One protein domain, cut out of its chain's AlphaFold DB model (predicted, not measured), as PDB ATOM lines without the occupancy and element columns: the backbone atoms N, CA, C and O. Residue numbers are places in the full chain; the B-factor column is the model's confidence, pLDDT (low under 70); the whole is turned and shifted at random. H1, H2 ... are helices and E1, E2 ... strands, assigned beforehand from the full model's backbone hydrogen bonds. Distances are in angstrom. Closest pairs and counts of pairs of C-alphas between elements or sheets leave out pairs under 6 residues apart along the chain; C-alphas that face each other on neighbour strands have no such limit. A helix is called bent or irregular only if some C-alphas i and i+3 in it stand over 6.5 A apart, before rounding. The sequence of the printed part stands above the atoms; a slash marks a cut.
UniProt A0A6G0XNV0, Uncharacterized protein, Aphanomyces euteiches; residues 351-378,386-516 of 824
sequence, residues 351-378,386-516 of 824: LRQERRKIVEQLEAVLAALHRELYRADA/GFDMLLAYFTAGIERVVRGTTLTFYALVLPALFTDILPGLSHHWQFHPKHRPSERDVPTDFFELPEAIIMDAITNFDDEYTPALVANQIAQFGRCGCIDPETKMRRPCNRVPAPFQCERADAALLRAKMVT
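This is residues 351 to 378 and 386 to 516 of the 824 residues of an uncharacterized protein of Aphanomyces euteiches (UniProt A0A6G0XNV0). What is the main picture? A strongly twisted sheet of three strands, E1, E2 and E5, has two helices, H1 and H3, crossing over one face, with the short helices H2, H4 and H5 packed round these two. The small hairpin of E3 and E4 meets the sheet through E3, and the long loop of residues 478 to 501 reaches far from the core. What is it made of? The 159 printed residues hold, in order, H1 H2 E1 E2 H3 H4 H5 E3 E4 E5, mixed in class, with two antiparallel sheets, E1 - E2 - E5 and E3 - E4. The whole is compact, with a radius of gyration of the C-alphas of 15.9 A and spans of 47 by 43 by 30 A.

Where are the strands? E1 is residues 394 to 402, 21.2 A long, and bends by 63 degrees at residue 397; E2 is 405 to 413, 24.8 A. E5 is 507 to 511, 13.2 A, ending at C-alpha 511 (134.735, 45.485, 117.260); E3 is 475 to 477 and E4 502 to 504. Where are the helices? H1, residues 351 to 376, begins at C-alpha 351 (136.197, 62.831, 127.121) and is 37.7 A long; H3, 414 to 431, is 25.1 A and irregular, C-alphas 419 and 422 being 7.2 A apart. H2 is 387 to 391, H4 444 to 448 and H5 451 to 459.

How do the strands pair? In the hairpin E1 and E2, N 400 and O 407 are 2.9 A apart; between E2 and E5, N 410 and O 510 are 2.8 A; in the hairpin E3 and E4, N 477 and O 502 are 2.9 A. What is on the sheet? H1, at a height of 9.9 A, and H3, at 10.0 A, are on the same face of the sheet E1 E2 E5 and run across the strands, at 80 and 89 degrees to E2 on the local plane. Which helices touch? H1, with residues 354 to 359 alone, touches H5 about perpendicular at 86 degrees, the closest C-alphas being Arg 355 and Ala 457, 4.4 A. H3 touches H2 with residues 420 to 428 alone, closest C-alphas Leu 390 and Ile 421, 5.9 A; with residues 422 to 426 alone it only just touches H4, with 3 pairs of C-alphas within 8 A, the closest Leu 422 and Phe 447, 6.5 A. Are the helix backbones complete? In H1, H2 and H5 every O i to N i+4 pair is within hydrogen-bond range, in H3 9 of 14, and in H4 0 of 1, with 2 of 2 O i to N i+3 pairs.

How far does it reach? The two C-alphas farthest apart, of Leu 351 and Pro 497, are 48.7 A apart. Where is it cut or loosely linked? Residues 379 to 385 are not printed, with 17.6 A from C-alpha 378 to 386; the links H3 to H4, H5 to E3 and E3 to E4 are long. Where is confidence low? The mean pLDDT of the printed part is 75.0, and 56 residues are under 70, among them 462 to 474 and 478 to 503.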
ATOM      1  N   LEU A 351     136.355  63.150 128.544       84.75
ATOM      2  CA  LEU A 351     136.197  62.831 127.121       84.75
ATOM      3  C   LEU A 351     136.262  61.319 126.869       84.75
ATOM      4  O   LEU A 351     135.392  60.783 126.192       84.75
ATOM      5  N   ARG A 352     137.248  60.612 127.439       82.50
ATOM      6  CA  ARG A 352     137.345  59.143 127.349       82.50
ATOM      7  C   ARG A 352     136.085  58.464 127.901       82.50
ATOM      8  O   ARG A 352     135.564  57.556 127.258       82.50
ATOM      9  N   GLN A 353     135.558  58.926 129.039       84.25
ATOM     10  CA  GLN A 353     134.315  58.403 129.615       84.25
ATOM     11  C   GLN A 353     133.093  58.677 128.720       84.25
ATOM     12  O   GLN A 353     132.273  57.781 128.530       84.25
ATOM     13  N   GLU A 354     132.964  59.881 128.160       86.69
ATOM     14  CA  GLU A 354     131.829  60.257 127.311       86.69
ATOM     15  C   GLU A 354     131.856  59.504 125.974       86.69
ATOM     16  O   GLU A 354     130.858  58.900 125.580       86.69
ATOM     17  N   ARG A 355     133.033  59.411 125.339       86.69
ATOM     18  CA  ARG A 355     133.257  58.556 124.164       86.69
ATOM     19  C   ARG A 355     132.932  57.095 124.463       86.69
ATOM     20  O   ARG A 355     132.280  56.454 123.644       86.69
ATOM     21  N   ARG A 356     133.328  56.568 125.633       83.50
ATOM     22  CA  ARG A 356     132.999  55.188 126.023       83.50
ATOM     23  C   ARG A 356     131.488  54.965 126.084       83.50
ATOM     24  O   ARG A 356     131.039  54.003 125.475       83.50
ATOM     25  N   LYS A 357     130.705  55.856 126.711       87.25
ATOM     26  CA  LYS A 357     129.229  55.744 126.719       87.25
ATOM     27  C   LYS A 357     128.663  55.651 125.301       87.25
ATOM     28  O   LYS A 357     127.862  54.768 125.028       87.25
ATOM     29  N   ILE A 358     129.099  56.537 124.400       89.81
ATOM     30  CA  ILE A 358     128.609  56.601 123.013       89.81
ATOM     31  C   ILE A 358     128.965  55.319 122.246       89.81
ATOM     32  O   ILE A 358     128.152  54.807 121.475       89.81
ATOM     33  N   VAL A 359     130.148  54.749 122.486       86.19
ATOM     34  CA  VAL A 359     130.561  53.477 121.875       86.19
ATOM     35  C   VAL A 359     129.836  52.271 122.499       86.19
ATOM     36  O   VAL A 359     129.440  51.374 121.761       86.19
ATOM     37  N   GLU A 360     129.588  52.253 123.812       86.31
ATOM     38  CA  GLU A 360     128.775  51.228 124.496       86.31
ATOM     39  C   GLU A 360     127.307  51.258 124.021       86.31
ATOM     40  O   GLU A 360     126.722  50.212 123.735       86.31
ATOM     41  N   GLN A 361     126.736  52.454 123.853       91.00
ATOM     42  CA  GLN A 361     125.409  52.673 123.267       91.00
ATOM     43  C   GLN A 361     125.360  52.147 121.823       91.00
ATOM     44  O   GLN A 361     124.473  51.365 121.478       91.00
ATOM     45  N   LEU A 362     126.349  52.490 120.989       89.44
ATOM     46  CA  LEU A 362     126.455  51.980 119.620       89.44
ATOM     47  C   LEU A 362     126.606  50.448 119.574       89.44
ATOM     48  O   LEU A 362     125.960  49.794 118.754       89.44
ATOM     49  N   GLU A 363     127.406  49.855 120.465       86.38
ATOM     50  CA  GLU A 363     127.537  48.398 120.594       86.38
ATOM     51  C   GLU A 363     126.185  47.752 120.932       86.38
ATOM     52  O   GLU A 363     125.789  46.780 120.285       86.38
ATOM     53  N   ALA A 364     125.428  48.323 121.875       89.00
ATOM     54  CA  ALA A 364     124.093  47.849 122.236       89.00
ATOM     55  C   ALA A 364     123.081  47.967 121.076       89.00
ATOM     56  O   ALA A 364     122.260  47.058 120.892       89.00
ATOM     57  N   VAL A 365     123.167  49.028 120.259       89.62
ATOM     58  CA  VAL A 365     122.368  49.202 119.031       89.62
ATOM     59  C   VAL A 365     122.695  48.120 117.994       89.62
ATOM     60  O   VAL A 365     121.792  47.423 117.523       89.62
ATOM     61  N   LEU A 366     123.975  47.921 117.668       86.75
ATOM     62  CA  LEU A 366     124.410  46.930 116.674       86.75
ATOM     63  C   LEU A 366     124.169  45.484 117.153       86.75
ATOM     64  O   LEU A 366     123.784  44.617 116.364       86.75
ATOM     65  N   ALA A 367     124.294  45.223 118.455       84.31
ATOM     66  CA  ALA A 367     123.948  43.938 119.055       84.31
ATOM     67  C   ALA A 367     122.433  43.655 119.012       84.31
ATOM     68  O   ALA A 367     122.034  42.496 118.885       84.31
ATOM     69  N   ALA A 368     121.573  44.677 119.096       84.06
ATOM     70  CA  ALA A 368     120.132  44.513 118.896       84.06
ATOM     71  C   ALA A 368     119.797  44.191 117.433       84.06
ATOM     72  O   ALA A 368     119.091  43.217 117.179       84.06
ATOM     73  N   LEU A 369     120.389  44.918 116.479       82.62
ATOM     74  CA  LEU A 369     120.286  44.627 115.044       82.62
ATOM     75  C   LEU A 369     120.709  43.178 114.712       82.62
ATOM     76  O   LEU A 369     120.033  42.491 113.946       82.62
ATOM     77  N   HIS A 370     121.768  42.666 115.352       79.81
ATOM     78  CA  HIS A 370     122.189  41.266 115.220       79.81
ATOM     79  C   HIS A 370     121.184  40.259 115.824       79.81
ATOM     80  O   HIS A 370     120.968  39.191 115.251       79.81
ATOM     81  N   ARG A 371     120.522  40.580 116.945       78.88
ATOM     82  CA  ARG A 371     119.475  39.709 117.519       78.88
ATOM     83  C   ARG A 371     118.243  39.609 116.617       78.88
ATOM     84  O   ARG A 371     117.675  38.525 116.509       78.88
ATOM     85  N   GLU A 372     117.859  40.693 115.948       72.25
ATOM     86  CA  GLU A 372     116.742  40.685 114.995       72.25
ATOM     87  C   GLU A 372     117.075  39.911 113.710       72.25
ATOM     88  O   GLU A 372     116.256  39.113 113.259       72.25
ATOM     89  N   LEU A 373     118.306  40.028 113.195       65.19
ATOM     90  CA  LEU A 373     118.843  39.161 112.131       65.19
ATOM     91  C   LEU A 373     118.634  37.668 112.430       65.19
ATOM     92  O   LEU A 373     118.076  36.934 111.613       65.19
ATOM     93  N   TYR A 374     119.039  37.232 113.626       62.84
ATOM     94  CA  TYR A 374     118.948  35.829 114.045       62.84
ATOM     95  C   TYR A 374     117.502  35.351 114.280       62.84
ATOM     96  O   TYR A 374     117.237  34.150 114.247       62.84
ATOM     97  N   ARG A 375     116.560  36.276 114.515       63.12
ATOM     98  CA  ARG A 375     115.119  35.988 114.583       63.12
ATOM     99  C   ARG A 375     114.520  35.845 113.182       63.12
ATOM    100  O   ARG A 375     113.787  34.892 112.940       63.12
ATOM    101  N   ALA A 376     114.872  36.743 112.262       55.25
ATOM    102  CA  ALA A 376     114.338  36.774 110.901       55.25
ATOM    103  C   ALA A 376     114.687  35.514 110.087       55.25
ATOM    104  O   ALA A 376     113.789  34.903 109.508       55.25
ATOM    105  N   ASP A 377     115.950  35.067 110.106       49.78
ATOM    106  CA  ASP A 377     116.369  33.831 109.415       49.78
ATOM    107  C   ASP A 377     115.751  32.553 110.056       49.78
ATOM    108  O   ASP A 377     115.756  31.492 109.433       49.78
ATOM    109  N   ALA A 378     115.177  32.636 111.269       48.09
ATOM    110  CA  ALA A 378     114.505  31.522 111.953       48.09
ATOM    111  C   ALA A 378     112.977  31.469 111.731       48.09
ATOM    112  O   ALA A 378     112.378  30.402 111.877       48.09
ATOM    113  N   GLY A 386     110.974  46.577 105.326       56.22
ATOM    114  CA  GLY A 386     111.732  47.784 105.688       56.22
ATOM    115  C   GLY A 386     113.040  47.505 106.443       56.22
ATOM    116  O   GLY A 386     114.014  48.233 106.275       56.22
ATOM    117  N   PHE A 387     113.086  46.444 107.253       65.12
ATOM    118  CA  PHE A 387     114.256  46.091 108.061       65.12
ATOM    119  C   PHE A 387     115.317  45.379 107.214       65.12
ATOM    120  O   PHE A 387     116.501  45.692 107.321       65.12
ATOM    121  N   ASP A 388     114.885  44.515 106.286       63.28
ATOM    122  CA  ASP A 388     115.744  43.775 105.345       63.28
ATOM    123  C   ASP A 388     116.668  44.697 104.526       63.28
ATOM    124  O   ASP A 388     117.785  44.317 104.165       63.28
ATOM    125  N   MET A 389     116.232  45.937 104.273       68.75
ATOM    126  CA  MET A 389     117.038  46.957 103.607       68.75
ATOM    127  C   MET A 389     118.229  47.407 104.466       68.75
ATOM    128  O   MET A 389     119.323  47.549 103.927       68.75
ATOM    129  N   LEU A 390     118.066  47.556 105.787       73.62
ATOM    130  CA  LEU A 390     119.152  47.903 106.720       73.62
ATOM    131  C   LEU A 390     120.152  46.747 106.884       73.62
ATOM    132  O   LEU A 390     121.362  46.966 106.979       73.62
ATOM    133  N   LEU A 391     119.666  45.501 106.822       73.06
ATOM    134  CA  LEU A 391     120.516  44.302 106.852       73.06
ATOM    135  C   LEU A 391     121.510  44.268 105.681       73.06
ATOM    136  O   LEU A 391     122.576  43.665 105.782       73.06
ATOM    137  N   ALA A 392     121.207  44.954 104.578       75.00
ATOM    138  CA  ALA A 392     122.076  45.017 103.411       75.00
ATOM    139  C   ALA A 392     123.374  45.829 103.623       75.00
ATOM    140  O   ALA A 392     124.223  45.845 102.729       75.00
ATOM    141  N   TYR A 393     123.559  46.493 104.769       79.44
ATOM    142  CA  TYR A 393     124.733  47.321 105.095       79.44
ATOM    143  C   TYR A 393     125.542  46.807 106.293       79.44
ATOM    144  O   TYR A 393     126.574  47.393 106.621       79.44
ATOM    145  N   PHE A 394     125.078  45.737 106.938       81.94
ATOM    146  CA  PHE A 394     125.597  45.229 108.203       81.94
ATOM    147  C   PHE A 394     125.861  43.722 108.111       81.94
ATOM    148  O   PHE A 394     125.130  42.984 107.452       81.94
ATOM    149  N   THR A 395     126.917  43.229 108.750       81.81
ATOM    150  CA  THR A 395     127.170  41.787 108.896       81.81
ATOM    151  C   THR A 395     127.905  41.546 110.208       81.81
ATOM    152  O   THR A 395     128.982  42.094 110.432       81.81
ATOM    153  N   ALA A 396     127.312  40.748 111.091       83.69
ATOM    154  CA  ALA A 396     127.840  40.470 112.423       83.69
ATOM    155  C   ALA A 396     128.675  39.181 112.475       83.69
ATOM    156  O   ALA A 396     128.602  38.346 111.577       83.69
ATOM    157  N   GLY A 397     129.442  39.011 113.557       80.94
ATOM    158  CA  GLY A 397     130.145  37.758 113.853       80.94
ATOM    159  C   GLY A 397     131.379  37.490 112.988       80.94
ATOM    160  O   GLY A 397     131.795  36.343 112.866       80.94
ATOM    161  N   ILE A 398     131.979  38.519 112.383       81.88
ATOM    162  CA  ILE A 398     133.159  38.353 111.528       81.88
ATOM    163  C   ILE A 398     134.384  38.119 112.409       81.88
ATOM    164  O   ILE A 398     134.863  39.032 113.083       81.88
ATOM    165  N   GLU A 399     134.900  36.895 112.400       83.69
ATOM    166  CA  GLU A 399     136.132  36.545 113.103       83.69
ATOM    167  C   GLU A 399     137.376  37.054 112.358       83.69
ATOM    168  O   GLU A 399     137.531  36.881 111.146       83.69
ATOM    169  N   ARG A 400     138.303  37.666 113.100       76.94
ATOM    170  CA  ARG A 400     139.636  38.064 112.632       76.94
ATOM    171  C   ARG A 400     140.687  37.633 113.652       76.94
ATOM    172  O   ARG A 400     140.528  37.875 114.846       76.94
ATOM    173  N   VAL A 401     141.792  37.047 113.190       73.88
ATOM    174  CA  VAL A 401     142.947  36.740 114.047       73.88
ATOM    175  C   VAL A 401     143.859  37.963 114.114       73.88
ATOM    176  O   VAL A 401     144.513  38.315 113.134       73.88
ATOM    177  N   VAL A 402     143.927  38.606 115.278       68.25
ATOM    178  CA  VAL A 402     144.771  39.779 115.540       68.25
ATOM    179  C   VAL A 402     145.824  39.400 116.576       68.25
ATOM    180  O   VAL A 402     145.491  39.017 117.695       68.25
ATOM    181  N   ARG A 403     147.112  39.474 116.205       67.94
ATOM    182  CA  ARG A 403     148.258  39.099 117.070       67.94
ATOM    183  C   ARG A 403     148.076  37.725 117.758       67.94
ATOM    184  O   ARG A 403     148.378  37.567 118.936       67.94
ATOM    185  N   GLY A 404     147.542  36.740 117.029       66.81
ATOM    186  CA  GLY A 404     147.295  35.377 117.528       66.81
ATOM    187  C   GLY A 404     146.035  35.196 118.390       66.81
ATOM    188  O   GLY A 404     145.780  34.088 118.845       66.81
ATOM    189  N   THR A 405     145.234  36.244 118.601       66.94
ATOM    190  CA  THR A 405     143.929  36.166 119.283       66.94
ATOM    191  C   THR A 405     142.801  36.289 118.263       66.94
ATOM    192  O   THR A 405     142.778  37.251 117.498       66.94
ATOM    193  N   THR A 406     141.856  35.347 118.243       77.81
ATOM    194  CA  THR A 406     140.626  35.494 117.449       77.81
ATOM    195  C   THR A 406     139.698  36.499 118.129       77.81
ATOM    196  O   THR A 406     139.407  36.378 119.317       77.81
ATOM    197  N   LEU A 407     139.248  37.499 117.376       76.88
ATOM    198  CA  LEU A 407     138.349  38.563 117.817       76.88
ATOM    199  C   LEU A 407     137.166  38.671 116.851       76.88
ATOM    200  O   LEU A 407     137.337  38.524 115.642       76.88
ATOM    201  N   THR A 408     135.978  38.952 117.381       81.06
ATOM    202  CA  THR A 408     134.746  39.134 116.605       81.06
ATOM    203  C   THR A 408     134.489  40.607 116.284       81.06
ATOM    204  O   THR A 408     134.732  41.497 117.106       81.06
ATOM    205  N   PHE A 409     133.974  40.864 115.082       83.19
ATOM    206  CA  PHE A 409     133.680  42.196 114.550       83.19
ATOM    207  C   PHE A 409     132.285  42.263 113.908       83.19
ATOM    208  O   PHE A 409     131.742  41.263 113.428       83.19
ATOM    209  N   TYR A 410     131.737  43.474 113.869       85.12
ATOM    210  CA  TYR A 410     130.670  43.888 112.971       85.12
ATOM    211  C   TYR A 410     131.291  44.555 111.734       85.12
ATOM    212  O   TYR A 410     132.082  45.488 111.865       85.12
ATOM    213  N   ALA A 411     130.912  44.124 110.535       85.06
ATOM    214  CA  ALA A 411     131.097  44.911 109.322       85.06
ATOM    215  C   ALA A 411     129.920  45.857 109.127       85.06
ATOM    216  O   ALA A 411     128.762  45.449 109.241       85.06
ATOM    217  N   LEU A 412     130.232  47.102 108.787       85.88
ATOM    218  CA  LEU A 412     129.265  48.171 108.601       85.88
ATOM    219  C   LEU A 412     129.708  49.060 107.436       85.88
ATOM    220  O   LEU A 412     130.885  49.405 107.351       85.88
ATOM    221  N   VAL A 413     128.791  49.462 106.555       84.75
ATOM    222  CA  VAL A 413     129.034  50.594 105.642       84.75
ATOM    223  C   VAL A 413     128.933  51.883 106.451       84.75
ATOM    224  O   VAL A 413     127.845  52.234 106.904       84.75
ATOM    225  N   LEU A 414     130.057  52.572 106.662       85.00
ATOM    226  CA  LEU A 414     130.124  53.642 107.659       85.00
ATOM    227  C   LEU A 414     129.262  54.873 107.309       85.00
ATOM    228  O   LEU A 414     128.541  55.318 108.196       85.00
ATOM    229  N   PRO A 415     129.208  55.376 106.056       86.62
ATOM    230  CA  PRO A 415     128.293  56.470 105.707       86.62
ATOM    231  C   PRO A 415     126.815  56.119 105.943       86.62
ATOM    232  O   PRO A 415     126.032  56.944 106.409       86.62
ATOM    233  N   ALA A 416     126.441  54.860 105.689       85.00
ATOM    234  CA  ALA A 416     125.075  54.382 105.875       85.00
ATOM    235  C   ALA A 416     124.673  54.243 107.352       85.00
ATOM    236  O   ALA A 416     123.477  54.165 107.636       85.00
ATOM    237  N   LEU A 417     125.629  54.248 108.296       87.31
ATOM    238  CA  LEU A 417     125.323  54.330 109.729       87.31
ATOM    239  C   LEU A 417     124.443  55.549 110.018       87.31
ATOM    240  O   LEU A 417     123.417  55.427 110.682       87.31
ATOM    241  N   PHE A 418     124.838  56.699 109.474       89.06
ATOM    242  CA  PHE A 418     124.235  57.995 109.762       89.06
ATOM    243  C   PHE A 418     123.020  58.287 108.882       89.06
ATOM    244  O   PHE A 418     122.023  58.799 109.388       89.06
ATOM    245  N   THR A 419     123.057  57.936 107.590       88.06
ATOM    246  CA  THR A 419     121.941  58.242 106.676       88.06
ATOM    247  C   THR A 419     120.778  57.258 106.783       88.06
ATOM    248  O   THR A 419     119.624  57.670 106.686       88.06
ATOM    249  N   ASP A 420     121.068  55.967 106.986       84.62
ATOM    250  CA  ASP A 420     120.099  54.894 106.740       84.62
ATOM    251  C   ASP A 420     119.814  54.074 108.011       84.62
ATOM    252  O   ASP A 420     118.659  53.810 108.346       84.62
ATOM    253  N   ILE A 421     120.860  53.674 108.745       85.38
ATOM    254  CA  ILE A 421     120.767  52.672 109.818       85.38
ATOM    255  C   ILE A 421     120.294  53.283 111.139       85.38
ATOM    256  O   ILE A 421     119.318  52.785 111.694       85.38
ATOM    257  N   LEU A 422     120.921  54.350 111.649       89.81
ATOM    258  CA  LEU A 422     120.469  54.996 112.891       89.81
ATOM    259  C   LEU A 422     119.054  55.599 112.753       89.81
ATOM    260  O   LEU A 422     118.219  55.297 113.613       89.81
ATOM    261  N   PRO A 423     118.706  56.337 111.675       88.75
ATOM    262  CA  PRO A 423     117.338  56.824 111.481       88.75
ATOM    263  C   PRO A 423     116.331  55.681 111.287       88.75
ATOM    264  O   PRO A 423     115.248  55.701 111.877       88.75
ATOM    265  N   GLY A 424     116.696  54.651 110.514       85.50
ATOM    266  CA  GLY A 424     115.851  53.480 110.271       85.50
ATOM    267  C   GLY A 424     115.576  52.655 111.531       85.50
ATOM    268  O   GLY A 424     114.441  52.226 111.743       85.50
ATOM    269  N   LEU A 425     116.577  52.480 112.402       85.94
ATOM    270  CA  LEU A 425     116.425  51.815 113.699       85.94
ATOM    271  C   LEU A 425     115.595  52.645 114.680       85.94
ATOM    272  O   LEU A 425     114.706  52.085 115.319       85.94
ATOM    273  N   SER A 426     115.821  53.963 114.757       87.56
ATOM    274  CA  SER A 426     115.000  54.867 115.576       87.56
ATOM    275  C   SER A 426     113.522  54.772 115.185       87.56
ATOM    276  O   SER A 426     112.673  54.464 116.024       87.56
ATOM    277  N   HIS A 427     113.215  54.908 113.890       85.62
ATOM    278  CA  HIS A 427     111.856  54.759 113.370       85.62
ATOM    279  C   HIS A 427     111.288  53.355 113.645       85.62
ATOM    280  O   HIS A 427     110.177  53.227 114.153       85.62
ATOM    281  N   HIS A 428     112.035  52.281 113.365       80.94
ATOM    282  CA  HIS A 428     111.559  50.915 113.611       80.94
ATOM    283  C   HIS A 428     111.238  50.662 115.096       80.94
ATOM    284  O   HIS A 428     110.196  50.087 115.408       80.94
ATOM    285  N   TRP A 429     112.077  51.129 116.023       85.06
ATOM    286  CA  TRP A 429     111.876  50.931 117.461       85.06
ATOM    287  C   TRP A 429     110.778  51.807 118.080       85.06
ATOM    288  O   TRP A 429     110.254  51.431 119.128       85.06
ATOM    289  N   GLN A 430     110.343  52.885 117.417       82.38
ATOM    290  CA  GLN A 430     109.113  53.602 117.788       82.38
ATOM    291  C   GLN A 430     107.863  52.729 117.577       82.38
ATOM    292  O   GLN A 430     106.993  52.676 118.446       82.38
ATOM    293  N   PHE A 431     107.787  51.986 116.464       81.75
ATOM    294  CA  PHE A 431     106.669  51.066 116.185       81.75
ATOM    295  C   PHE A 431     106.823  49.695 116.867       81.75
ATOM    296  O   PHE A 431     105.827  49.047 117.190       81.75
ATOM    297  N   HIS A 432     108.060  49.263 117.131       80.25
ATOM    298  CA  HIS A 432     108.388  47.962 117.720       80.25
ATOM    299  C   HIS A 432     109.211  48.092 119.022       80.25
ATOM    300  O   HIS A 432     110.316  47.549 119.113       80.25
ATOM    301  N   PRO A 433     108.688  48.740 120.085       79.38
ATOM    302  CA  PRO A 433     109.455  49.041 121.303       79.38
ATOM    303  C   PRO A 433     109.955  47.801 122.065       79.38
ATOM    304  O   PRO A 433     110.908  47.893 122.829       79.38
ATOM    305  N   LYS A 434     109.376  46.614 121.824       78.75
ATOM    306  CA  LYS A 434     109.858  45.327 122.371       78.75
ATOM    307  C   LYS A 434     111.195  44.845 121.773       78.75
ATOM    308  O   LYS A 434     111.741  43.856 122.256       78.75
ATOM    309  N   HIS A 435     111.677  45.489 120.708       77.31
ATOM    310  CA  HIS A 435     112.889  45.120 119.967       77.31
ATOM    311  C   HIS A 435     114.057  46.091 120.252       77.31
ATOM    312  O   HIS A 435     115.196  45.807 119.883       77.31
ATOM    313  N   ARG A 436     113.789  47.215 120.939       83.19
ATOM    314  CA  ARG A 436     114.787  48.205 121.369       83.19
ATOM    315  C   ARG A 436     115.637  47.663 122.539       83.19
ATOM    316  O   ARG A 436     115.120  46.894 123.352       83.19
ATOM    317  N   PRO A 437     116.919  48.065 122.673       84.75
ATOM    318  CA  PRO A 437     117.650  48.029 123.948       84.75
ATOM    319  C   PRO A 437     116.893  48.746 125.081       84.75
ATOM    320  O   PRO A 437     115.926  49.465 124.823       84.75
ATOM    321  N   SER A 438     117.313  48.590 126.343       86.44
ATOM    322  CA  SER A 438     116.681  49.371 127.412       86.44
ATOM    323  C   SER A 438     117.111  50.841 127.337       86.44
ATOM    324  O   SER A 438     118.207  51.153 126.873       86.44
ATOM    325  N   GLU A 439     116.276  51.749 127.847       85.25
ATOM    326  CA  GLU A 439     116.573  53.194 127.924       85.25
ATOM    327  C   GLU A 439     117.857  53.497 128.724       85.25
ATOM    328  O   GLU A 439     118.475  54.541 128.555       85.25
ATOM    329  N   ARG A 440     118.279  52.564 129.591       85.12
ATOM    330  CA  ARG A 440     119.537  52.638 130.343       85.12
ATOM    331  C   ARG A 440     120.761  52.305 129.483       85.12
ATOM    332  O   ARG A 440     121.842  52.802 129.783       85.12
ATOM    333  N   ASP A 441     120.593  51.466 128.462       84.19
ATOM    334  CA  ASP A 441     121.673  51.011 127.580       84.19
ATOM    335  C   ASP A 441     121.788  51.904 126.336       84.19
ATOM    336  O   ASP A 441     122.890  52.181 125.879       84.19
ATOM    337  N   VAL A 442     120.650  52.357 125.790       89.75
ATOM    338  CA  VAL A 442     120.567  53.274 124.639       89.75
ATOM    339  C   VAL A 442     119.449  54.302 124.874       89.75
ATOM    340  O   VAL A 442     118.296  54.031 124.518       89.75
ATOM    341  N   PRO A 443     119.774  55.471 125.453       89.75
ATOM    342  CA  PRO A 443     118.880  56.627 125.568       89.75
ATOM    343  C   PRO A 443     118.312  57.117 124.222       89.75
ATOM    344  O   PRO A 443     118.876  56.830 123.165       89.75
ATOM    345  N   THR A 444     117.198  57.858 124.224       86.62
ATOM    346  CA  THR A 444     116.589  58.402 122.990       86.62
ATOM    347  C   THR A 444     117.464  59.436 122.281       86.62
ATOM    348  O   THR A 444     117.532  59.434 121.054       86.62
ATOM    349  N   ASP A 445     118.153  60.289 123.039       89.56
ATOM    350  CA  ASP A 445     119.017  61.368 122.543       89.56
ATOM    351  C   ASP A 445     120.282  60.856 121.837       89.56
ATOM    352  O   ASP A 445     120.860  61.575 121.024       89.56
ATOM    353  N   PHE A 446     120.654  59.581 122.019       92.62
ATOM    354  CA  PHE A 446     121.705  58.927 121.227       92.62
ATOM    355  C   PHE A 446     121.460  59.036 119.709       92.62
ATOM    356  O   PHE A 446     122.405  59.185 118.937       92.62
ATOM    357  N   PHE A 447     120.195  59.000 119.272       90.19
ATOM    358  CA  PHE A 447     119.822  59.134 117.858       90.19
ATOM    359  C   PHE A 447     119.823  60.582 117.348       90.19
ATOM    360  O   PHE A 447     119.710  60.797 116.143       90.19
ATOM    361  N   GLU A 448     119.950  61.559 118.247       90.38
ATOM    362  CA  GLU A 448     120.030  62.993 117.941       90.38
ATOM    363  C   GLU A 448     121.481  63.516 118.013       90.38
ATOM    364  O   GLU A 448     121.748  64.662 117.646       90.38
ATOM    365  N   LEU A 449     122.438  62.676 118.440       91.56
ATOM    366  CA  LEU A 449     123.860  63.019 118.483       91.56
ATOM    367  C   LEU A 449     124.397  63.344 117.073       91.56
ATOM    368  O   LEU A 449     124.255  62.530 116.157       91.56
ATOM    369  N   PRO A 450     125.092  64.484 116.885       93.00
ATOM    370  CA  PRO A 450     125.730  64.810 115.617       93.00
ATOM    371  C   PRO A 450     126.746  63.747 115.179       93.00
ATOM    372  O   PRO A 450     127.542  63.268 115.993       93.00
ATOM    373  N   GLU A 451     126.795  63.472 113.871       90.94
ATOM    374  CA  GLU A 451     127.758  62.559 113.231       90.94
ATOM    375  C   GLU A 451     129.192  62.787 113.732       90.94
ATOM    376  O   GLU A 451     129.884  61.832 114.067       90.94
ATOM    377  N   ALA A 452     129.613  64.048 113.873       90.56
ATOM    378  CA  ALA A 452     130.943  64.411 114.357       90.56
ATOM    379  C   ALA A 452     131.263  63.892 115.774       90.56
ATOM    380  O   ALA A 452     132.413  63.544 116.032       90.56
ATOM    381  N   ILE A 453     130.281  63.805 116.682       90.31
ATOM    382  CA  ILE A 453     130.500  63.299 118.049       90.31
ATOM    383  C   ILE A 453     130.573  61.770 118.039       90.31
ATOM    384  O   ILE A 453     131.461  61.194 118.666       90.31
ATOM    385  N   ILE A 454     129.698  61.104 117.280       88.94
ATOM    386  CA  ILE A 454     129.755  59.643 117.114       88.94
ATOM    387  C   ILE A 454     131.065  59.245 116.409       88.94
ATOM    388  O   ILE A 454     131.729  58.303 116.833       88.94
ATOM    389  N   MET A 455     131.495  59.989 115.389       86.94
ATOM    390  CA  MET A 455     132.765  59.767 114.694       86.94
ATOM    391  C   MET A 455     133.986  60.055 115.575       86.94
ATOM    392  O   MET A 455     134.938  59.279 115.525       86.94
ATOM    393  N   ASP A 456     133.973  61.100 116.409       86.62
ATOM    394  CA  ASP A 456     135.024  61.330 117.411       86.62
ATOM    395  C   ASP A 456     135.075  60.190 118.440       86.62
ATOM    396  O   ASP A 456     136.154  59.688 118.749       86.62
ATOM    397  N   ALA A 457     133.919  59.709 118.905       86.94
ATOM    398  CA  ALA A 457     133.836  58.577 119.819       86.94
ATOM    399  C   ALA A 457     134.354  57.274 119.194       86.94
ATOM    400  O   ALA A 457     135.131  56.577 119.832       86.94
ATOM    401  N   ILE A 458     134.000  56.966 117.942       81.25
ATOM    402  CA  ILE A 458     134.468  55.770 117.224       81.25
ATOM    403  C   ILE A 458     135.964  55.859 116.858       81.25
ATOM    404  O   ILE A 458     136.673  54.851 116.894       81.25
ATOM    405  N   THR A 459     136.458  57.043 116.488       77.50
ATOM    406  CA  THR A 459     137.837  57.225 115.991       77.50
ATOM    407  C   THR A 459     138.838  57.399 117.131       77.50
ATOM    408  O   THR A 459     139.908  56.797 117.107       77.50
ATOM    409  N   ASN A 460     138.477  58.190 118.142       75.56
ATOM    410  CA  ASN A 460     139.343  58.593 119.251       75.56
ATOM    411  C   ASN A 460     138.949  57.909 120.578       75.56
ATOM    412  O   ASN A 460     139.165  58.460 121.666       75.56
ATOM    413  N   PHE A 461     138.367  56.706 120.489       74.38
ATOM    414  CA  PHE A 461     138.244  55.774 121.609       74.38
ATOM    415  C   PHE A 461     139.635  55.286 122.024       74.38
ATOM    416  O   PHE A 461     140.282  54.534 121.294       74.38
ATOM    417  N   ASP A 462     140.086  55.716 123.199       63.00
ATOM    418  CA  ASP A 462     141.419  55.424 123.716       63.00
ATOM    419  C   ASP A 462     141.345  54.917 125.162       63.00
ATOM    420  O   ASP A 462     141.490  55.674 126.123       63.00
ATOM    421  N   ASP A 463     141.125  53.607 125.283       62.38
ATOM    422  CA  ASP A 463     141.378  52.809 126.490       62.38
ATOM    423  C   ASP A 463     142.732  52.065 126.364       62.38
ATOM    424  O   ASP A 463     142.839  50.851 126.574       62.38
ATOM    425  N   GLU A 464     143.766  52.821 125.973       53.22
ATOM    426  CA  GLU A 464     145.200  52.502 125.839       53.22
ATOM    427  C   GLU A 464     145.630  51.458 124.786       53.22
ATOM    428  O   GLU A 464     146.802  51.468 124.403       53.22
ATOM    429  N   TYR A 465     144.762  50.556 124.288       49.00
ATOM    430  CA  TYR A 465     145.215  49.506 123.348       49.00
ATOM    431  C   TYR A 465     144.140  48.783 122.499       49.00
ATOM    432  O   TYR A 465     144.204  47.569 122.325       49.00
ATOM    433  N   THR A 466     143.189  49.495 121.882       51.97
ATOM    434  CA  THR A 466     142.658  49.143 120.532       51.97
ATOM    435  C   THR A 466     141.816  50.294 119.967       51.97
ATOM    436  O   THR A 466     141.147  50.956 120.754       51.97
ATOM    437  N   PRO A 467     141.764  50.499 118.636       51.25
ATOM    438  CA  PRO A 467     140.791  51.412 118.048       51.25
ATOM    439  C   PRO A 467     139.387  50.788 118.099       51.25
ATOM    440  O   PRO A 467     139.235  49.588 117.843       51.25
ATOM    441  N   ALA A 468     138.353  51.590 118.371       59.34
ATOM    442  CA  ALA A 468     136.962  51.123 118.291       59.34
ATOM    443  C   ALA A 468     136.521  50.816 116.843       59.34
ATOM    444  O   ALA A 468     135.572  50.059 116.627       59.34
ATOM    445  N   LEU A 469     137.263  51.315 115.849       62.12
ATOM    446  CA  LEU A 469     137.088  50.998 114.437       62.12
ATOM    447  C   LEU A 469     138.412  50.642 113.760       62.12
ATOM    448  O   LEU A 469     139.351  51.436 113.750       62.12
ATOM    449  N   VAL A 470     138.465  49.488 113.093       66.75
ATOM    450  CA  VAL A 470     139.553  49.169 112.158       66.75
ATOM    451  C   VAL A 470     139.256  49.849 110.822       66.75
ATOM    452  O   VAL A 470     138.829  49.226 109.847       66.75
ATOM    453  N   ALA A 471     139.446  51.169 110.801       57.62
ATOM    454  CA  ALA A 471     139.418  51.958 109.580       57.62
ATOM    455  C   ALA A 471     140.512  51.461 108.616       57.62
ATOM    456  O   ALA A 471     141.550  50.949 109.039       57.62
ATOM    457  N   ASN A 472     140.279  51.619 107.312       61.00
ATOM    458  CA  ASN A 472     141.159  51.152 106.231       61.00
ATOM    459  C   ASN A 472     141.264  49.616 106.060       61.00
ATOM    460  O   ASN A 472     142.159  49.156 105.352       61.00
ATOM    461  N   GLN A 473     140.366  48.807 106.646       67.06
ATOM    462  CA  GLN A 473     140.238  47.382 106.299       67.06
ATOM    463  C   GLN A 473     138.909  47.056 105.620       67.06
ATOM    464  O   GLN A 473     137.838  47.255 106.188       67.06
ATOM    465  N   ILE A 474     139.010  46.463 104.428       68.12
ATOM    466  CA  ILE A 474     137.871  45.982 103.650       68.12
ATOM    467  C   ILE A 474     137.157  44.855 104.409       68.12
ATOM    468  O   ILE A 474     137.761  43.864 104.840       68.12
ATOM    469  N   ALA A 475     135.843  45.011 104.540       72.94
ATOM    470  CA  ALA A 475     134.948  43.997 105.069       72.94
ATOM    471  C   ALA A 475     134.260  43.209 103.944       72.94
ATOM    472  O   ALA A 475     133.891  43.764 102.908       72.94
ATOM    473  N   GLN A 476     134.048  41.915 104.187       74.06
ATOM    474  CA  GLN A 476     133.360  41.002 103.277       74.06
ATOM    475  C   GLN A 476     131.922  40.774 103.759       74.06
ATOM    476  O   GLN A 476     131.707  40.291 104.868       74.06
ATOM    477  N   PHE A 477     130.940  41.108 102.921       73.31
ATOM    478  CA  PHE A 477     129.513  40.952 103.213       73.31
ATOM    479  C   PHE A 477     128.934  39.722 102.508       73.31
ATOM    480  O   PHE A 477     129.183  39.505 101.319       73.31
ATOM    481  N   GLY A 478     128.092  38.965 103.217       67.06
ATOM    482  CA  GLY A 478     127.375  37.805 102.665       67.06
ATOM    483  C   GLY A 478     126.161  38.154 101.789       67.06
ATOM    484  O   GLY A 478     125.648  37.292 101.081       67.06
ATOM    485  N   ARG A 479     125.690  39.409 101.813       64.88
ATOM    486  CA  ARG A 479     124.591  39.934 100.977       64.88
ATOM    487  C   ARG A 479     125.022  41.308 100.411       64.88
ATOM    488  O   ARG A 479     125.590  42.113 101.153       64.88
ATOM    489  N   CYS A 480     124.803  41.606  99.119       63.62
ATOM    490  CA  CYS A 480     125.081  42.958  98.586       63.62
ATOM    491  C   CYS A 480     123.908  43.911  98.848       63.62
ATOM    492  O   CYS A 480     122.769  43.574  98.542       63.62
ATOM    493  N   GLY A 481     124.206  45.133  99.292       63.41
ATOM    494  CA  GLY A 481     123.295  46.282  99.270       63.41
ATOM    495  C   GLY A 481     123.389  47.099  97.980       63.41
ATOM    496  O   GLY A 481     123.329  48.323  98.024       63.41
ATOM    497  N   CYS A 482     123.592  46.444  96.840       66.31
ATOM    498  CA  CYS A 482     123.762  47.073  95.533       66.31
ATOM    499  C   CYS A 482     122.442  47.763  95.124       66.31
ATOM    500  O   CYS A 482     121.424  47.081  95.033       66.31
ATOM    501  N   ILE A 483     122.419  49.084  94.888       60.41
ATOM    502  CA  ILE A 483     121.195  49.773  94.421       60.41
ATOM    503  C   ILE A 483     120.953  49.443  92.946       60.41
ATOM    504  O   ILE A 483     121.825  49.662  92.106       60.41
ATOM    505  N   ASP A 484     119.753  48.969  92.630       61.62
ATOM    506  CA  ASP A 484     119.256  48.844  91.263       61.62
ATOM    507  C   ASP A 484     118.947  50.250  90.698       61.62
ATOM    508  O   ASP A 484     118.163  50.997  91.296       61.62
ATOM    509  N   PRO A 485     119.577  50.675  89.585       56.22
ATOM    510  CA  PRO A 485     119.554  52.076  89.165       56.22
ATOM    511  C   PRO A 485     118.182  52.548  88.668       56.22
ATOM    512  O   PRO A 485     117.896  53.746  88.772       56.22
ATOM    513  N   GLU A 486     117.349  51.631  88.172       66.69
ATOM    514  CA  GLU A 486     116.005  51.899  87.652       66.69
ATOM    515  C   GLU A 486     114.970  51.887  88.777       66.69
ATOM    516  O   GLU A 486     114.230  52.852  88.954       66.69
ATOM    517  N   THR A 487     114.943  50.821  89.580       67.94
ATOM    518  CA  THR A 487     113.915  50.627  90.618       67.94
ATOM    519  C   THR A 487     114.249  51.286  91.958       67.94
ATOM    520  O   THR A 487     113.404  51.303  92.849       67.94
ATOM    521  N   LYS A 488     115.477  51.800  92.130       62.34
ATOM    522  CA  LYS A 488     116.045  52.372  93.373       62.34
ATOM    523  C   LYS A 488     116.082  51.435  94.586       62.34
ATOM    524  O   LYS A 488     116.611  51.818  95.627       62.34
ATOM    525  N   MET A 489     115.596  50.202  94.464       58.59
ATOM    526  CA  MET A 489     115.655  49.206  95.530       58.59
ATOM    527  C   MET A 489     117.023  48.520  95.560       58.59
ATOM    528  O   MET A 489     117.652  48.312  94.522       58.59
ATOM    529  N   ARG A 490     117.497  48.132  96.748       62.81
ATOM    530  CA  ARG A 490     118.736  47.348  96.863       62.81
ATOM    531  C   ARG A 490     118.453  45.887  96.496       62.81
ATOM    532  O   ARG A 490     117.525  45.283  97.027       62.81
ATOM    533  N   ARG A 491     119.231  45.329  95.565       53.81
ATOM    534  CA  ARG A 491     119.101  43.954  95.051       53.81
ATOM    535  C   ARG A 491     120.397  43.161  95.286       53.81
ATOM    536  O   ARG A 491     121.481  43.751  95.275       53.81
ATOM    537  N   PRO A 492     120.326  41.829  95.477       49.56
ATOM    538  CA  PRO A 492     121.521  40.993  95.555       49.56
ATOM    539  C   PRO A 492     122.324  41.072  94.247       49.56
ATOM    540  O   PRO A 492     121.761  41.140  93.154       49.56
ATOM    541  N   CYS A 493     123.654  41.066  94.352       55.44
ATOM    542  CA  CYS A 493     124.525  41.128  93.181       55.44
ATOM    543  C   CYS A 493     124.540  39.772  92.463       55.44
ATOM    544  O   CYS A 493     125.069  38.799  93.000       55.44
ATOM    545  N   ASN A 494     123.994  39.707  91.248       52.16
ATOM    546  CA  ASN A 494     123.978  38.480  90.450       52.16
ATOM    547  C   ASN A 494     125.364  38.162  89.857       52.16
ATOM    548  O   ASN A 494     125.653  38.464  88.698       52.16
ATOM    549  N   ARG A 495     126.206  37.492  90.650       47.78
ATOM    550  CA  ARG A 495     127.305  36.630  90.182       47.78
ATOM    551  C   ARG A 495     127.169  35.252  90.861       47.78
ATOM    552  O   ARG A 495     126.718  35.178  91.998       47.78
ATOM    553  N   VAL A 496     127.457  34.173  90.117       43.97
ATOM    554  CA  VAL A 496     127.179  32.746  90.440       43.97
ATOM    555  C   VAL A 496     128.320  31.871  89.864       43.97
ATOM    556  O   VAL A 496     128.757  32.219  88.764       43.97
ATOM    557  N   PRO A 497     128.804  30.755  90.477       48.88
ATOM    558  CA  PRO A 497     128.517  30.145  91.790       48.88
ATOM    559  C   PRO A 497     129.628  30.375  92.856       48.88
ATOM    560  O   PRO A 497     130.621  31.040  92.584       48.88
ATOM    561  N   ALA A 498     129.421  29.868  94.082       42.75
ATOM    562  CA  ALA A 498     130.201  30.145  95.306       42.75
ATOM    563  C   ALA A 498     131.744  29.991  95.194       42.75
ATOM    564  O   ALA A 498     132.207  29.155  94.418       42.75
ATOM    565  N   PRO A 499     132.541  30.702  96.031       47.28
ATOM    566  CA  PRO A 499     132.136  31.541  97.168       47.28
ATOM    567  C   PRO A 499     132.099  33.043  96.835       47.28
ATOM    568  O   PRO A 499     133.127  33.642  96.529       47.28
ATOM    569  N   PHE A 500     130.931  33.686  96.956       53.56
ATOM    570  CA  PHE A 500     130.849  35.147  96.829       53.56
ATOM    571  C   PHE A 500     131.059  35.849  98.153       53.56
ATOM    572  O   PHE A 500     130.435  35.530  99.162       53.56
ATOM    573  N   GLN A 501     131.899  36.871  98.088       55.81
ATOM    574  CA  GLN A 501     132.142  37.839  99.137       55.81
ATOM    575  C   GLN A 501     131.959  39.213  98.486       55.81
ATOM    576  O   GLN A 501     132.616  39.530  97.496       55.81
ATOM    577  N   CYS A 502     131.004  40.003  98.977       65.88
ATOM    578  CA  CYS A 502     130.811  41.372  98.508       65.88
ATOM    579  C   CYS A 502     131.726  42.288  99.319       65.88
ATOM    580  O   CYS A 502     131.468  42.531 100.494       65.88
ATOM    581  N   GLU A 503     132.790  42.779  98.694       66.31
ATOM    582  CA  GLU A 503     133.707  43.748  99.293       66.31
ATOM    583  C   GLU A 503     133.269  45.180  98.975       66.31
ATOM    584  O   GLU A 503     132.797  45.469  97.873       66.31
ATOM    585  N   ARG A 504     133.392  46.075  99.960       72.75
ATOM    586  CA  ARG A 504     133.008  47.489  99.849       72.75
ATOM    587  C   ARG A 504     134.122  48.374 100.393       72.75
ATOM    588  O   ARG A 504     134.657  48.096 101.464       72.75
ATOM    589  N   ALA A 505     134.466  49.421  99.648       66.88
ATOM    590  CA  ALA A 505     135.577  50.321  99.971       66.88
ATOM    591  C   ALA A 505     135.245  51.329 101.089       66.88
ATOM    592  O   ALA A 505     136.148  51.855 101.728       66.88
ATOM    593  N   ASP A 506     133.956  51.576 101.326       74.94
ATOM    594  CA  ASP A 506     133.375  52.440 102.363       74.94
ATOM    595  C   ASP A 506     132.891  51.657 103.600       74.94
ATOM    596  O   ASP A 506     132.256  52.212 104.503       74.94
ATOM    597  N   ALA A 507     133.179  50.353 103.649       78.06
ATOM    598  CA  ALA A 507     132.894  49.520 104.802       78.06
ATOM    599  C   ALA A 507     134.069  49.449 105.774       78.06
ATOM    600  O   ALA A 507     135.234  49.445 105.381       78.06
ATOM    601  N   ALA A 508     133.732  49.347 107.053       83.31
ATOM    602  CA  ALA A 508     134.677  49.379 108.150       83.31
ATOM    603  C   ALA A 508     134.306  48.322 109.208       83.31
ATOM    604  O   ALA A 508     133.138  47.946 109.353       83.31
ATOM    605  N   LEU A 509     135.313  47.804 109.920       82.31
ATOM    606  CA  LEU A 509     135.142  46.763 110.940       82.31
ATOM    607  C   LEU A 509     135.119  47.380 112.348       82.31
ATOM    608  O   LEU A 509     136.161  47.755 112.887       82.31
ATOM    609  N   LEU A 510     133.930  47.449 112.947       81.31
ATOM    610  CA  LEU A 510     133.717  47.804 114.354       81.31
ATOM    611  C   LEU A 510     133.879  46.548 115.217       81.31
ATOM    612  O   LEU A 510     133.415  45.470 114.844       81.31
ATOM    613  N   ARG A 511     134.543  46.645 116.369       79.38
ATOM    614  CA  ARG A 511     134.735  45.485 117.260       79.38
ATOM    615  C   ARG A 511     133.389  45.052 117.865       79.38
ATOM    616  O   ARG A 511     132.593  45.902 118.244       79.38
ATOM    617  N   ALA A 512     133.123  43.744 117.957       77.88
ATOM    618  CA  ALA A 512     131.807  43.250 118.387       77.88
ATOM    619  C   ALA A 512     131.542  43.384 119.897       77.88
ATOM    620  O   ALA A 512     130.382  43.427 120.302       77.88
ATOM    621  N   LYS A 513     132.620  43.448 120.691       75.06
ATOM    622  CA  LYS A 513     132.641  43.980 122.057       75.06
ATOM    623  C   LYS A 513     133.887  44.848 122.251       75.06
ATOM    624  O   LYS A 513     134.993  44.369 121.969       75.06
ATOM    625  N   MET A 514     133.745  46.059 122.787       71.19
ATOM    626  CA  MET A 514     134.876  46.865 123.265       71.19
ATOM    627  C   MET A 514     135.434  46.324 124.583       71.19
ATOM    628  O   MET A 514     134.706  45.890 125.474       71.19
ATOM    629  N   VAL A 515     136.762  46.299 124.688       64.69
ATOM    630  CA  VAL A 515     137.491  45.678 125.801       64.69
ATOM    631  C   VAL A 515     138.739  46.509 126.068       64.69
ATOM    632  O   VAL A 515     139.495  46.786 125.135       64.69
ATOM    633  N   THR A 516     138.955  46.889 127.325       62.00
ATOM    634  CA  THR A 516     140.102  47.708 127.741       62.00
ATOM    635  C   THR A 516     141.432  46.964 127.594       62.00
ATOM    636  O   THR A 516     141.488  45.731 127.546       62.00
TER     637      THR A 516